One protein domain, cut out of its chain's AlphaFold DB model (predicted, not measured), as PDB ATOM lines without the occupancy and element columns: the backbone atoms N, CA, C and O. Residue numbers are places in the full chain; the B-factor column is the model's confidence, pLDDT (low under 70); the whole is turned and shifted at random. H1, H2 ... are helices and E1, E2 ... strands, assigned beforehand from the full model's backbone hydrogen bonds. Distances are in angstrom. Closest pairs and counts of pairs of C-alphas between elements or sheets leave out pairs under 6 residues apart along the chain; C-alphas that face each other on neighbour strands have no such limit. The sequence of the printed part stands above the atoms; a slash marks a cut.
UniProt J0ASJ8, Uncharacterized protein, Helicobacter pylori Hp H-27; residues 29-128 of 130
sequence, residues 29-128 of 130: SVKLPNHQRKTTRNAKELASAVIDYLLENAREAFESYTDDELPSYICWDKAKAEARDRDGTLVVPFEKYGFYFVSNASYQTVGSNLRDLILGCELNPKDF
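Overview. This is residues 29 to 128 of the 130 residues of an uncharacterized protein of Helicobacter pylori Hp H-27 (UniProt J0ASJ8). Two long helices, H1 and H4, run side by side the same way, and the strand hairpin E3 and E4 packs on both, with the short helix H3 on the hairpin's far face. H2 sits across the last parts of H1 and H4, and a small hairpin, E1 and E2, packs on H1. The printed part has 100 residues, in the order E1 E2 H1 H2 H3 E3 E4 H4, with two antiparallel two-strand sheets. The class is mixed, helices and strands; the whole is compact, with a radius of gyration of the C-alphas of 12.7 A and spans of 36 by 29 by 22 A.

Along the chain. E1, residues 29 to 31, begins at C-alpha 29 (83.467, 122.532, 142.155), and E2 is residues 37 to 39. H1, residues 43 to 57, is 21.1 A long; H2 is residues 59 to 66 and H3 residues 78 to 84. E3, residues 89 to 94, spans 16.0 A and E4, residues 99 to 104, 16.7 A. H4, residues 107 to 120, spans 19.4 A and ends at C-alpha 120 (98.231, 132.348, 156.771).

Arrangement. H1 and H4 touch at a shallow tilt of 10 degrees; their closest C-alphas, of Ala 43 and Tyr 107, are 6.2 A apart. In the hairpin E3 and E4, N 92 and O 101 are 2.8 A apart, within hydrogen-bond range; in the hairpin E1 and E2, N 30 and O 38 are 2.8 A apart, also within range. The closest C-alphas of H1 and E3, Lys 44 and Val 92, are 6.3 A apart; those of H3 and E4, Ala 81 and Tyr 100, 6.5 A. H4 touches H2 with residues 117 to 120 alone, closest at the C-alphas of Tyr 65 and Gly 120, 5.7 A. In H1, H2, H3 and H4 every O i to N i+4 pair is within hydrogen-bond range.

Size, cuts and confidence. The C-alphas farthest apart, of His 35 and Ala 83, are 36.5 A apart. The printed part has no cut; the link H2 to H3 is long, and residues 68 to 70 have pLDDT under 70.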
ATOM      1  N   SER A  29      82.308 121.874 142.741       86.31
ATOM      2  CA  SER A  29      83.467 122.532 142.155       86.31
ATOM      3  C   SER A  29      83.904 123.708 143.007       86.31
ATOM      4  O   SER A  29      83.049 124.426 143.508       86.31
ATOM      5  N   VAL A  30      85.204 123.975 143.050       87.94
ATOM      6  CA  VAL A  30      85.759 125.220 143.577       87.94
ATOM      7  C   VAL A  30      86.206 126.112 142.421       87.94
ATOM      8  O   VAL A  30      86.846 125.655 141.470       87.94
ATOM      9  N   LYS A  31      85.852 127.392 142.467       89.69
ATOM     10  CA  LYS A  31      86.449 128.439 141.643       89.69
ATOM     11  C   LYS A  31      87.559 129.094 142.459       89.69
ATOM     12  O   LYS A  31      87.311 129.627 143.535       89.69
ATOM     13  N   LEU A  32      88.765 129.012 141.919       91.00
ATOM     14  CA  LEU A  32      89.984 129.562 142.492       91.00
ATOM     15  C   LEU A  32      90.100 131.068 142.176       91.00
ATOM     16  O   LEU A  32      89.466 131.545 141.222       91.00
ATOM     17  N   PRO A  33      90.950 131.811 142.908       87.69
ATOM     18  CA  PRO A  33      91.121 133.249 142.690       87.69
ATOM     19  C   PRO A  33      91.607 133.598 141.273       87.69
ATOM     20  O   PRO A  33      91.170 134.589 140.695       87.69
ATOM     21  N   ASN A  34      92.394 132.720 140.636       87.31
ATOM     22  CA  ASN A  34      92.813 132.844 139.228       87.31
ATOM     23  C   ASN A  34      91.692 132.579 138.193       87.31
ATOM     24  O   ASN A  34      91.969 132.373 137.012       87.31
ATOM     25  N   HIS A  35      90.432 132.532 138.630       85.19
ATOM     26  CA  HIS A  35      89.235 132.254 137.832       85.19
ATOM     27  C   HIS A  35      89.145 130.846 137.231       85.19
ATOM     28  O   HIS A  35      88.170 130.549 136.533       85.19
ATOM     29  N   GLN A  36      90.085 129.949 137.536       87.94
ATOM     30  CA  GLN A  36      89.964 128.548 137.154       87.94
ATOM     31  C   GLN A  36      88.925 127.844 138.025       87.94
ATOM     32  O   GLN A  36      88.850 128.055 139.235       87.94
ATOM     33  N   ARG A  37      88.133 126.966 137.410       87.44
ATOM     34  CA  ARG A  37      87.195 126.095 138.119       87.44
ATOM     35  C   ARG A  37      87.746 124.674 138.148       87.44
ATOM     36  O   ARG A  37      88.061 124.111 137.101       87.44
ATOM     37  N   LYS A  38      87.840 124.095 139.340       89.44
ATOM     38  CA  LYS A  38      88.248 122.709 139.577       89.44
ATOM     39  C   LYS A  38      87.058 121.931 140.117       89.44
ATOM     40  O   LYS A  38      86.365 122.402 141.012       89.44
ATOM     41  N   THR A  39      86.803 120.756 139.560       86.75
ATOM     42  CA  THR A  39      85.772 119.845 140.071       86.75
ATOM     43  C   THR A  39      86.245 119.263 141.399       86.75
ATOM     44  O   THR A  39      87.358 118.750 141.462       86.75
ATOM     45  N   THR A  40      85.417 119.358 142.437       86.81
ATOM     46  CA  THR A  40      85.736 118.913 143.799       86.81
ATOM     47  C   THR A  40      84.541 118.154 144.362       86.81
ATOM     48  O   THR A  40      83.607 118.731 144.906       86.81
ATOM     49  N   ARG A  41      84.535 116.833 144.180       83.88
ATOM     50  CA  ARG A  41      83.433 115.938 144.577       83.88
ATOM     51  C   ARG A  41      83.506 115.506 146.039       83.88
ATOM     52  O   ARG A  41      82.567 114.908 146.554       83.88
ATOM     53  N   ASN A  42      84.648 115.729 146.681       86.25
ATOM     54  CA  ASN A  42      84.923 115.324 148.052       86.25
ATOM     55  C   ASN A  42      85.892 116.314 148.720       86.25
ATOM     56  O   ASN A  42      86.509 117.159 148.067       86.25
ATOM     57  N   ALA A  43      86.039 116.194 150.041       86.12
ATOM     58  CA  ALA A  43      86.912 117.064 150.824       86.12
ATOM     59  C   ALA A  43      88.400 116.928 150.443       86.12
ATOM     60  O   ALA A  43      89.144 117.901 150.537       86.12
ATOM     61  N   LYS A  44      88.820 115.747 149.962       89.31
ATOM     62  CA  LYS A  44      90.182 115.494 149.468       89.31
ATOM     63  C   LYS A  44      90.499 116.354 148.250       89.31
ATOM     64  O   LYS A  44      91.496 117.059 148.250       89.31
ATOM     65  N   GLU A  45      89.633 116.323 147.242       90.50
ATOM     66  CA  GLU A  45      89.770 117.102 146.012       90.50
ATOM     67  C   GLU A  45      89.708 118.603 146.293       90.50
ATOM     68  O   GLU A  45      90.449 119.362 145.674       90.50
ATOM     69  N   LEU A  46      88.871 119.034 147.245       89.94
ATOM     70  CA  LEU A  46      88.848 120.426 147.693       89.94
ATOM     71  C   LEU A  46      90.193 120.841 148.298       89.94
ATOM     72  O   LEU A  46      90.760 121.845 147.873       89.94
ATOM     73  N   ALA A  47      90.710 120.063 149.252       91.44
ATOM     74  CA  ALA A  47      91.995 120.346 149.880       91.44
ATOM     75  C   ALA A  47      93.139 120.339 148.858       91.44
ATOM     76  O   ALA A  47      93.934 121.274 148.846       91.44
ATOM     77  N   SER A  48      93.177 119.354 147.953       92.50
ATOM     78  CA  SER A  48      94.139 119.319 146.846       92.50
ATOM     79  C   SER A  48      94.055 120.570 145.979       92.50
ATOM     80  O   SER A  48      95.052 121.258 145.831       92.50
ATOM     81  N   ALA A  49      92.871 120.930 145.477       92.56
ATOM     82  CA  ALA A  49      92.721 122.072 144.576       92.56
ATOM     83  C   ALA A  49      93.135 123.407 145.217       92.56
ATOM     84  O   ALA A  49      93.716 124.256 144.542       92.56
ATOM     85  N   VAL A  50      92.826 123.599 146.503       91.56
ATOM     86  CA  VAL A  50      93.194 124.814 147.240       91.56
ATOM     87  C   VAL A  50      94.692 124.839 147.524       91.56
ATOM     88  O   VAL A  50      95.342 125.835 147.229       91.56
ATOM     89  N   ILE A  51      95.258 123.755 148.056       92.50
ATOM     90  CA  ILE A  51      96.680 123.700 148.413       92.50
ATOM     91  C   ILE A  51      97.559 123.746 147.160       92.50
ATOM     92  O   ILE A  51      98.535 124.486 147.151       92.50
ATOM     93  N   ASP A  52      97.196 123.047 146.081       92.94
ATOM     94  CA  ASP A  52      97.905 123.134 144.798       92.94
ATOM     95  C   ASP A  52      97.936 124.584 144.297       92.94
ATOM     96  O   ASP A  52      98.986 125.083 143.899       92.94
ATOM     97  N   TYR A  53      96.809 125.302 144.392       93.00
ATOM     98  CA  TYR A  53      96.760 126.721 144.047       93.00
ATOM     99  C   TYR A  53      97.710 127.561 144.914       93.00
ATOM    100  O   TYR A  53      98.436 128.401 144.376       93.00
ATOM    101  N   LEU A  54      97.729 127.335 146.231       91.69
ATOM    102  CA  LEU A  54      98.629 128.039 147.150       91.69
ATOM    103  C   LEU A  54     100.098 127.751 146.824       91.69
ATOM    104  O   LEU A  54     100.898 128.674 146.752       91.69
ATOM    105  N   LEU A  55     100.453 126.503 146.540       91.06
ATOM    106  CA  LEU A  55     101.819 126.115 146.185       91.06
ATOM    107  C   LEU A  55     102.259 126.632 144.809       91.06
ATOM    108  O   LEU A  55     103.455 126.782 144.567       91.06
ATOM    109  N   GLU A  56     101.321 126.878 143.897       91.25
ATOM    110  CA  GLU A  56     101.606 127.460 142.581       91.25
ATOM    111  C   GLU A  56     101.712 128.991 142.615       91.25
ATOM    112  O   GLU A  56     102.510 129.551 141.866       91.25
ATOM    113  N   ASN A  57     100.925 129.670 143.458       90.00
ATOM    114  CA  ASN A  57     100.755 131.132 143.401       90.00
ATOM    115  C   ASN A  57     101.282 131.874 144.640       90.00
ATOM    116  O   ASN A  57     101.598 133.055 144.545       90.00
ATOM    117  N   ALA A  58     101.372 131.207 145.790       89.31
ATOM    118  CA  ALA A  58     101.718 131.784 147.091       89.31
ATOM    119  C   ALA A  58     102.670 130.870 147.888       89.31
ATOM    120  O   ALA A  58     102.573 130.757 149.109       89.31
ATOM    121  N   ARG A  59     103.594 130.194 147.191       89.50
ATOM    122  CA  ARG A  59     104.490 129.192 147.786       89.50
ATOM    123  C   ARG A  59     105.313 129.736 148.951       89.50
ATOM    124  O   ARG A  59     105.410 129.068 149.969       89.50
ATOM    125  N   GLU A  60     105.898 130.921 148.792       89.12
ATOM    126  CA  GLU A  60     106.742 131.536 149.825       89.12
ATOM    127  C   GLU A  60     105.943 131.805 151.106       89.12
ATOM    128  O   GLU A  60     106.406 131.490 152.198       89.12
ATOM    129  N   ALA A  61     104.711 132.305 150.970       89.69
ATOM    130  CA  ALA A  61     103.818 132.535 152.101       89.69
ATOM    131  C   ALA A  61     103.363 131.213 152.743       89.69
ATOM    132  O   ALA A  61     103.323 131.105 153.965       89.69
ATOM    133  N   PHE A  62     103.088 130.182 151.933       89.88
ATOM    134  CA  PHE A  62     102.771 128.842 152.429       89.88
ATOM    135  C   PHE A  62     103.930 128.249 153.238       89.88
ATOM    136  O   PHE A  62     103.718 127.770 154.350       89.88
ATOM    137  N   GLU A  63     105.151 128.275 152.703       88.19
ATOM    138  CA  GLU A  63     106.338 127.761 153.395       88.19
ATOM    139  C   GLU A  63     106.587 128.559 154.679       88.19
ATOM    140  O   GLU A  63     106.673 127.959 155.741       88.19
ATOM    141  N   SER A  64     106.555 129.896 154.622       88.06
ATOM    142  CA  SER A  64     106.724 130.750 155.806       88.06
ATOM    143  C   SER A  64     105.671 130.503 156.889       88.06
ATOM    144  O   SER A  64     105.986 130.600 158.070       88.06
ATOM    145  N   TYR A  65     104.426 130.218 156.510       86.94
ATOM    146  CA  TYR A  65     103.352 129.937 157.461       86.94
ATOM    147  C   TYR A  65     103.439 128.525 158.057       86.94
ATOM    148  O   TYR A  65     102.948 128.300 159.158       86.94
ATOM    149  N   THR A  66     104.051 127.578 157.338       85.38
ATOM    150  CA  THR A  66     104.151 126.162 157.736       85.38
ATOM    151  C   THR A  66     105.514 125.762 158.323       85.38
ATOM    152  O   THR A  66     105.690 124.596 158.689       85.38
ATOM    153  N   ASP A  67     106.459 126.708 158.422       79.69
ATOM    154  CA  ASP A  67     107.828 126.514 158.932       79.69
ATOM    155  C   ASP A  67     107.873 126.323 160.465       79.69
ATOM    156  O   ASP A  67     108.649 125.520 160.979       79.69
ATOM    157  N   ASP A  68     106.981 126.986 161.209       66.56
ATOM    158  CA  ASP A  68     107.032 127.122 162.681       66.56
ATOM    159  C   ASP A  68     106.332 125.976 163.466       66.56
ATOM    160  O   ASP A  68     105.701 126.193 164.500       66.56
ATOM    161  N   GLU A  69     106.369 124.732 162.959       64.12
ATOM    162  CA  GLU A  69     105.634 123.538 163.469       64.12
ATOM    163  C   GLU A  69     104.095 123.668 163.556       64.12
ATOM    164  O   GLU A  69     103.381 122.696 163.832       64.12
ATOM    165  N   LEU A  70     103.562 124.852 163.279       62.03
ATOM    166  CA  LEU A  70     102.157 125.144 163.067       62.03
ATOM    167  C   LEU A  70     101.939 125.297 161.562       62.03
ATOM    168  O   LEU A  70     102.807 125.823 160.875       62.03
ATOM    169  N   PRO A  71     100.809 124.833 161.018       75.50
ATOM    170  CA  PRO A  71      99.610 124.358 161.703       75.50
ATOM    171  C   PRO A  71      99.542 122.826 161.871       75.50
ATOM    172  O   PRO A  71     100.071 122.057 161.073       75.50
ATOM    173  N   SER A  72      98.773 122.344 162.860       83.19
ATOM    174  CA  SER A  72      98.654 120.909 163.205       83.19
ATOM    175  C   SER A  72      98.103 120.000 162.095       83.19
ATOM    176  O   SER A  72      98.151 118.767 162.220       83.19
ATOM    177  N   TYR A  73      97.521 120.612 161.059       87.88
ATOM    178  CA  TYR A  73      96.966 119.955 159.880       87.88
ATOM    179  C   TYR A  73      97.957 119.833 158.715       87.88
ATOM    180  O   TYR A  73      97.610 119.239 157.697       87.88
ATOM    181  N   ILE A  74      99.183 120.343 158.847       89.94
ATOM    182  CA  ILE A  74     100.295 120.051 157.941       89.94
ATOM    183  C   ILE A  74     101.262 119.119 158.668       89.94
ATOM    184  O   ILE A  74     101.650 119.346 159.812       89.94
ATOM    185  N   CYS A  75     101.613 118.012 158.024       88.81
ATOM    186  CA  CYS A  75     102.503 117.009 158.580       88.81
ATOM    187  C   CYS A  75     103.627 116.710 157.591       88.81
ATOM    188  O   CYS A  75     103.379 116.202 156.504       88.81
ATOM    189  N   TRP A  76     104.863 116.995 157.983       88.62
ATOM    190  CA  TRP A  76     106.059 116.724 157.178       88.62
ATOM    191  C   TRP A  76     106.561 115.276 157.316       88.62
ATOM    192  O   TRP A  76     107.378 114.808 156.531       88.62
ATOM    193  N   ASP A  77     106.059 114.539 158.310       87.19
ATOM    194  CA  ASP A  77     106.462 113.162 158.583       87.19
ATOM    195  C   ASP A  77     105.417 112.174 158.050       87.19
ATOM    196  O   ASP A  77     104.276 112.122 158.521       87.19
ATOM    197  N   LYS A  78     105.828 111.360 157.072       86.31
ATOM    198  CA  LYS A  78     104.973 110.345 156.445       86.31
ATOM    199  C   LYS A  78     104.415 109.344 157.457       86.31
ATOM    200  O   LYS A  78     103.223 109.057 157.423       86.31
ATOM    201  N   ALA A  79     105.246 108.837 158.367       85.19
ATOM    202  CA  ALA A  79     104.829 107.824 159.330       85.19
ATOM    203  C   ALA A  79     103.816 108.393 160.336       85.19
ATOM    204  O   ALA A  79     102.856 107.714 160.700       85.19
ATOM    205  N   LYS A  80     103.978 109.658 160.749       84.62
ATOM    206  CA  LYS A  80     102.996 110.365 161.588       84.62
ATOM    207  C   LYS A  80     101.682 110.610 160.845       84.62
ATOM    208  O   LYS A  80     100.626 110.486 161.465       84.62
ATOM    209  N   ALA A  81     101.726 110.941 159.554       85.62
ATOM    210  CA  ALA A  81     100.528 111.125 158.739       85.62
ATOM    211  C   ALA A  81      99.767 109.801 158.543       85.62
ATOM    212  O   ALA A  81      98.568 109.743 158.806       85.62
ATOM    213  N   GLU A  82     100.468 108.723 158.184       83.19
ATOM    214  CA  GLU A  82      99.895 107.378 158.029       83.19
ATOM    215  C   GLU A  82      99.357 106.827 159.358       83.19
ATOM    216  O   GLU A  82      98.306 106.197 159.393       83.19
ATOM    217  N   ALA A  83     100.004 107.120 160.492       83.94
ATOM    218  CA  ALA A  83      99.490 106.727 161.805       83.94
ATOM    219  C   ALA A  83      98.158 107.414 162.167       83.94
ATOM    220  O   ALA A  83      97.379 106.863 162.956       83.94
ATOM    221  N   ARG A  84      97.911 108.609 161.611       80.81
ATOM    222  CA  ARG A  84      96.667 109.377 161.765       80.81
ATOM    223  C   ARG A  84      95.587 108.972 160.763       80.81
ATOM    224  O   ARG A  84      94.435 109.343 160.985       80.81
ATOM    225  N   ASP A  85      95.932 108.213 159.723       79.75
ATOM    226  CA  ASP A  85      94.994 107.647 158.751       79.75
ATOM    227  C   ASP A  85      94.154 106.540 159.409       79.75
ATOM    228  O   ASP A  85      94.414 105.341 159.313       79.75
ATOM    229  N   ARG A  86      93.184 106.970 160.216       80.25
ATOM    230  CA  ARG A  86      92.215 106.136 160.926       80.25
ATOM    231  C   ARG A  86      90.837 106.751 160.749       80.25
ATOM    232  O   ARG A  86      90.732 107.970 160.614       80.25
ATOM    233  N   ASP A  87      89.813 105.898 160.751       70.88
ATOM    234  CA  ASP A  87      88.404 106.232 160.511       70.88
ATOM    235  C   ASP A  87      88.025 107.667 160.921       70.88
ATOM    236  O   ASP A  87      88.034 108.023 162.100       70.88
ATOM    237  N   GLY A  88      87.688 108.497 159.925       79.31
ATOM    238  CA  GLY A  88      87.286 109.897 160.117       79.31
ATOM    239  C   GLY A  88      88.387 110.943 159.907       79.31
ATOM    240  O   GLY A  88      88.077 112.136 159.897       79.31
ATOM    241  N   THR A  89      89.638 110.540 159.676       87.81
ATOM    242  CA  THR A  89      90.724 111.436 159.250       87.81
ATOM    243  C   THR A  89      90.836 111.470 157.724       87.81
ATOM    244  O   THR A  89      90.801 110.447 157.052       87.81
ATOM    245  N   LEU A  90      90.988 112.667 157.166       89.56
ATOM    246  CA  LEU A  90      91.373 112.921 155.789       89.56
ATOM    247  C   LEU A  90      92.882 113.173 155.731       89.56
ATOM    248  O   LEU A  90      93.357 114.182 156.252       89.56
ATOM    249  N   VAL A  91      93.605 112.288 155.047       90.88
ATOM    250  CA  VAL A  91      95.023 112.470 154.718       90.88
ATOM    251  C   VAL A  91      95.170 112.703 153.215       90.88
ATOM    252  O   VAL A  91      94.736 111.894 152.389       90.88
ATOM    253  N   VAL A  92      95.775 113.830 152.844       91.44
ATOM    254  CA  VAL A  92      96.057 114.198 151.454       91.44
ATOM    255  C   VAL A  92      97.570 114.332 151.278       91.44
ATOM    256  O   VAL A  92      98.162 115.254 151.839       91.44
ATOM    257  N   PRO A  93      98.212 113.411 150.540       91.31
ATOM    258  CA  PRO A  93      99.653 113.448 150.334       91.31
ATOM    259  C   PRO A  93     100.038 114.475 149.262       91.31
ATOM    260  O   PRO A  93      99.472 114.473 148.169       91.31
ATOM    261  N   PHE A  94     101.050 115.291 149.549       90.31
ATOM    262  CA  PHE A  94     101.703 116.197 148.601       90.31
ATOM    263  C   PHE A  94     103.160 115.762 148.419       90.31
ATOM    264  O   PHE A  94     104.097 116.459 148.799       90.31
ATOM    265  N   GLU A  95     103.363 114.578 147.829       85.88
ATOM    266  CA  GLU A  95     104.680 113.918 147.733       85.88
ATOM    267  C   GLU A  95     105.745 114.782 147.047       85.88
ATOM    268  O   GLU A  95     106.903 114.773 147.456       85.88
ATOM    269  N   LYS A  96     105.347 115.589 146.054       87.12
ATOM    270  CA  LYS A  96     106.234 116.541 145.364       87.12
ATOM    271  C   LYS A  96     106.866 117.564 146.319       87.12
ATOM    272  O   LYS A  96     107.960 118.048 146.048       87.12
ATOM    273  N   TYR A  97     106.170 117.888 147.404       84.75
ATOM    274  CA  TYR A  97     106.566 118.887 148.394       84.75
ATOM    275  C   TYR A  97     106.981 118.255 149.730       84.75
ATOM    276  O   TYR A  97     107.449 118.961 150.613       84.75
ATOM    277  N   GLY A  98     106.848 116.933 149.882       86.75
ATOM    278  CA  GLY A  98     107.298 116.204 151.068       86.75
ATOM    279  C   GLY A  98     106.409 116.351 152.305       86.75
ATOM    280  O   GLY A  98     106.848 115.986 153.391       86.75
ATOM    281  N   PHE A  99     105.175 116.843 152.165       91.00
ATOM    282  CA  PHE A  99     104.238 116.990 153.284       91.00
ATOM    283  C   PHE A  99     102.884 116.323 153.019       91.00
ATOM    284  O   PHE A  99     102.552 115.909 151.906       91.00
ATOM    285  N   TYR A 100     102.086 116.227 154.076       91.44
ATOM    286  CA  TYR A 100     100.757 115.635 154.104       91.44
ATOM    287  C   TYR A 100      99.797 116.610 154.773       91.44
ATOM    288  O   TYR A 100     100.057 117.087 155.878       91.44
ATOM    289  N   PHE A 101      98.668 116.884 154.132       92.25
ATOM    290  CA  PHE A 101      97.564 117.579 154.780       92.25
ATOM    291  C   PHE A 101      96.732 116.564 155.561       92.25
ATOM    292  O   PHE A 101      96.257 115.580 154.994       92.25
ATOM    293  N   VAL A 102      96.570 116.791 156.860       91.00
ATOM    294  CA  VAL A 102      95.874 115.896 157.784       91.00
ATOM    295  C   VAL A 102      94.776 116.672 158.494       91.00
ATOM    296  O   VAL A 102      95.039 117.568 159.286       91.00
ATOM    297  N   SER A 103      93.526 116.314 158.243       90.19
ATOM    298  CA  SER A 103      92.357 116.978 158.824       90.19
ATOM    299  C   SER A 103      91.324 115.944 159.245       90.19
ATOM    300  O   SER A 103      91.366 114.810 158.792       90.19
ATOM    301  N   ASN A 104      90.341 116.315 160.064       88.31
ATOM    302  CA  ASN A 104      89.119 115.514 160.139       88.31
ATOM    303  C   ASN A 104      88.414 115.576 158.769       88.31
ATOM    304  O   ASN A 104      88.419 116.633 158.138       88.31
ATOM    305  N   ALA A 105      87.829 114.471 158.306       84.50
ATOM    306  CA  ALA A 105      87.166 114.365 157.006       84.50
ATOM    307  C   ALA A 105      85.866 115.187 156.890       84.50
ATOM    308  O   ALA A 105      85.300 115.286 155.800       84.50
ATOM    309  N   SER A 106      85.384 115.786 157.983       86.44
ATOM    310  CA  SER A 106      84.231 116.684 157.943       86.44
ATOM    311  C   SER A 106      84.515 117.934 157.098       86.44
ATOM    312  O   SER A 106      85.564 118.571 157.221       86.44
ATOM    313  N   TYR A 107      83.553 118.334 156.260       84.12
ATOM    314  CA  TYR A 107      83.675 119.547 155.441       84.12
ATOM    315  C   TYR A 107      83.857 120.817 156.267       84.12
ATOM    316  O   TYR A 107      84.504 121.752 155.808       84.12
ATOM    317  N   GLN A 108      83.321 120.838 157.486       85.44
ATOM    318  CA  GLN A 108      83.498 121.949 158.406       85.44
ATOM    319  C   GLN A 108      84.963 122.068 158.845       85.44
ATOM    320  O   GLN A 108      85.546 123.141 158.729       85.44
ATOM    321  N   THR A 109      85.589 120.971 159.290       88.44
ATOM    322  CA  THR A 109      86.998 120.993 159.715       88.44
ATOM    323  C   THR A 109      87.935 121.251 158.541       88.44
ATOM    324  O   THR A 109      88.838 122.071 158.661       88.44
ATOM    325  N   VAL A 110      87.704 120.605 157.393       89.31
ATOM    326  CA  VAL A 110      88.510 120.846 156.188       89.31
ATOM    327  C   VAL A 110      88.371 122.296 155.732       89.31
ATOM    328  O   VAL A 110      89.381 122.934 155.469       89.31
ATOM    329  N   GLY A 111      87.152 122.840 155.700       88.31
ATOM    330  CA  GLY A 111      86.908 124.243 155.369       88.31
ATOM    331  C   GLY A 111      87.643 125.198 156.306       88.31
ATOM    332  O   GLY A 111      88.369 126.065 155.831       88.31
ATOM    333  N   SER A 112      87.534 124.994 157.623       89.62
ATOM    334  CA  SER A 112      88.234 125.812 158.620       89.62
ATOM    335  C   SER A 112      89.755 125.734 158.493       89.62
ATOM    336  O   SER A 112      90.406 126.772 158.529       89.62
ATOM    337  N   ASN A 113      90.322 124.541 158.293       91.94
ATOM    338  CA  ASN A 113      91.769 124.368 158.126       91.94
ATOM    339  C   ASN A 113      92.273 125.007 156.823       91.94
ATOM    340  O   ASN A 113      93.334 125.618 156.800       91.94
ATOM    341  N   LEU A 114      91.511 124.896 155.730       91.38
ATOM    342  CA  LEU A 114      91.852 125.561 154.471       91.38
ATOM    343  C   LEU A 114      91.728 127.080 154.590       91.38
ATOM    344  O   LEU A 114      92.578 127.797 154.075       91.38
ATOM    345  N   ARG A 115      90.703 127.578 155.285       91.50
ATOM    346  CA  ARG A 115      90.533 129.005 155.572       91.50
ATOM    347  C   ARG A 115      91.711 129.555 156.369       91.50
ATOM    348  O   ARG A 115      92.246 130.591 155.994       91.50
ATOM    349  N   ASP A 116      92.103 128.863 157.435       91.44
ATOM    350  CA  ASP A 116      93.257 129.212 158.269       91.44
ATOM    351  C   ASP A 116      94.544 129.257 157.435       91.44
ATOM    352  O   ASP A 116      95.256 130.256 157.437       91.44
ATOM    353  N   LEU A 117      94.756 128.243 156.593       90.94
ATOM    354  CA  LEU A 117      95.895 128.178 155.683       90.94
ATOM    355  C   LEU A 117      95.915 129.328 154.662       90.94
ATOM    356  O   LEU A 117      96.966 129.911 154.414       90.94
ATOM    357  N   ILE A 118      94.768 129.661 154.064       91.69
ATOM    358  CA  ILE A 118      94.646 130.761 153.097       91.69
ATOM    359  C   ILE A 118      94.957 132.103 153.768       91.69
ATOM    360  O   ILE A 118      95.693 132.904 153.196       91.69
ATOM    361  N   LEU A 119      94.430 132.332 154.976       91.19
ATOM    362  CA  LEU A 119      94.721 133.534 155.761       91.19
ATOM    363  C   LEU A 119      96.201 133.610 156.142       91.19
ATOM    364  O   LEU A 119      96.794 134.682 156.055       91.19
ATOM    365  N   GLY A 120      96.800 132.476 156.513       88.50
ATOM    366  CA  GLY A 120      98.231 132.348 156.771       88.50
ATOM    367  C   GLY A 120      99.099 132.670 155.555       88.50
ATOM    368  O   GLY A 120     100.171 133.245 155.698       88.50
ATOM    369  N   CYS A 121      98.597 132.385 154.351       89.56
ATOM    370  CA  CYS A 121      99.227 132.765 153.086       89.56
ATOM    371  C   CYS A 121      98.917 134.214 152.651       89.56
ATOM    372  O   CYS A 121      99.144 134.551 151.491       89.56
ATOM    373  N   GLU A 122      98.347 135.044 153.533       89.31
ATOM    374  CA  GLU A 122      97.934 136.432 153.264       89.31
ATOM    375  C   GLU A 122      96.921 136.588 152.110       89.31
ATOM    376  O   GLU A 122      96.806 137.642 151.481       89.31
ATOM    377  N   LEU A 123      96.148 135.538 151.831       90.44
ATOM    378  CA  LEU A 123      95.110 135.533 150.804       90.44
ATOM    379  C   LEU A 123      93.716 135.647 151.423       90.44
ATOM    380  O   LEU A 123      93.502 135.403 152.611       90.44
ATOM    381  N   ASN A 124      92.729 136.008 150.599       89.81
ATOM    382  CA  ASN A 124      91.350 136.150 151.047       89.81
ATOM    383  C   ASN A 124      90.552 134.852 150.792       89.81
ATOM    384  O   ASN A 124      90.326 134.490 149.634       89.81
ATOM    385  N   PRO A 125      90.045 134.164 151.835       88.44
ATOM    386  CA  PRO A 125      89.234 132.952 151.684       88.44
ATOM    387  C   PRO A 125      87.956 133.163 150.866       88.44
ATOM    388  O   PRO A 125      87.427 132.213 150.290       88.44
ATOM    389  N   LYS A 126      87.470 134.408 150.778       87.50
ATOM    390  CA  LYS A 126      86.292 134.774 149.979       87.50
ATOM    391  C   LYS A 126      86.522 134.650 148.473       87.50
ATOM    392  O   LYS A 126      85.563 134.468 147.730       87.50
ATOM    393  N   ASP A 127      87.777 134.693 148.028       88.06
ATOM    394  CA  ASP A 127      88.117 134.522 146.612       88.06
ATOM    395  C   ASP A 127      88.014 133.055 146.158       88.06
ATOM    396  O   ASP A 127      88.016 132.764 144.959       88.06
ATOM    397  N   PHE A 128      87.879 132.127 147.109       88.75
ATOM    398  CA  PHE A 128      87.672 130.706 146.867       88.75
ATOM    399  C   PHE A 128      86.183 130.384 146.978       88.75
ATOM    400  O   PHE A 128      85.638 130.205 148.070       88.75
TER     401      PHE A 128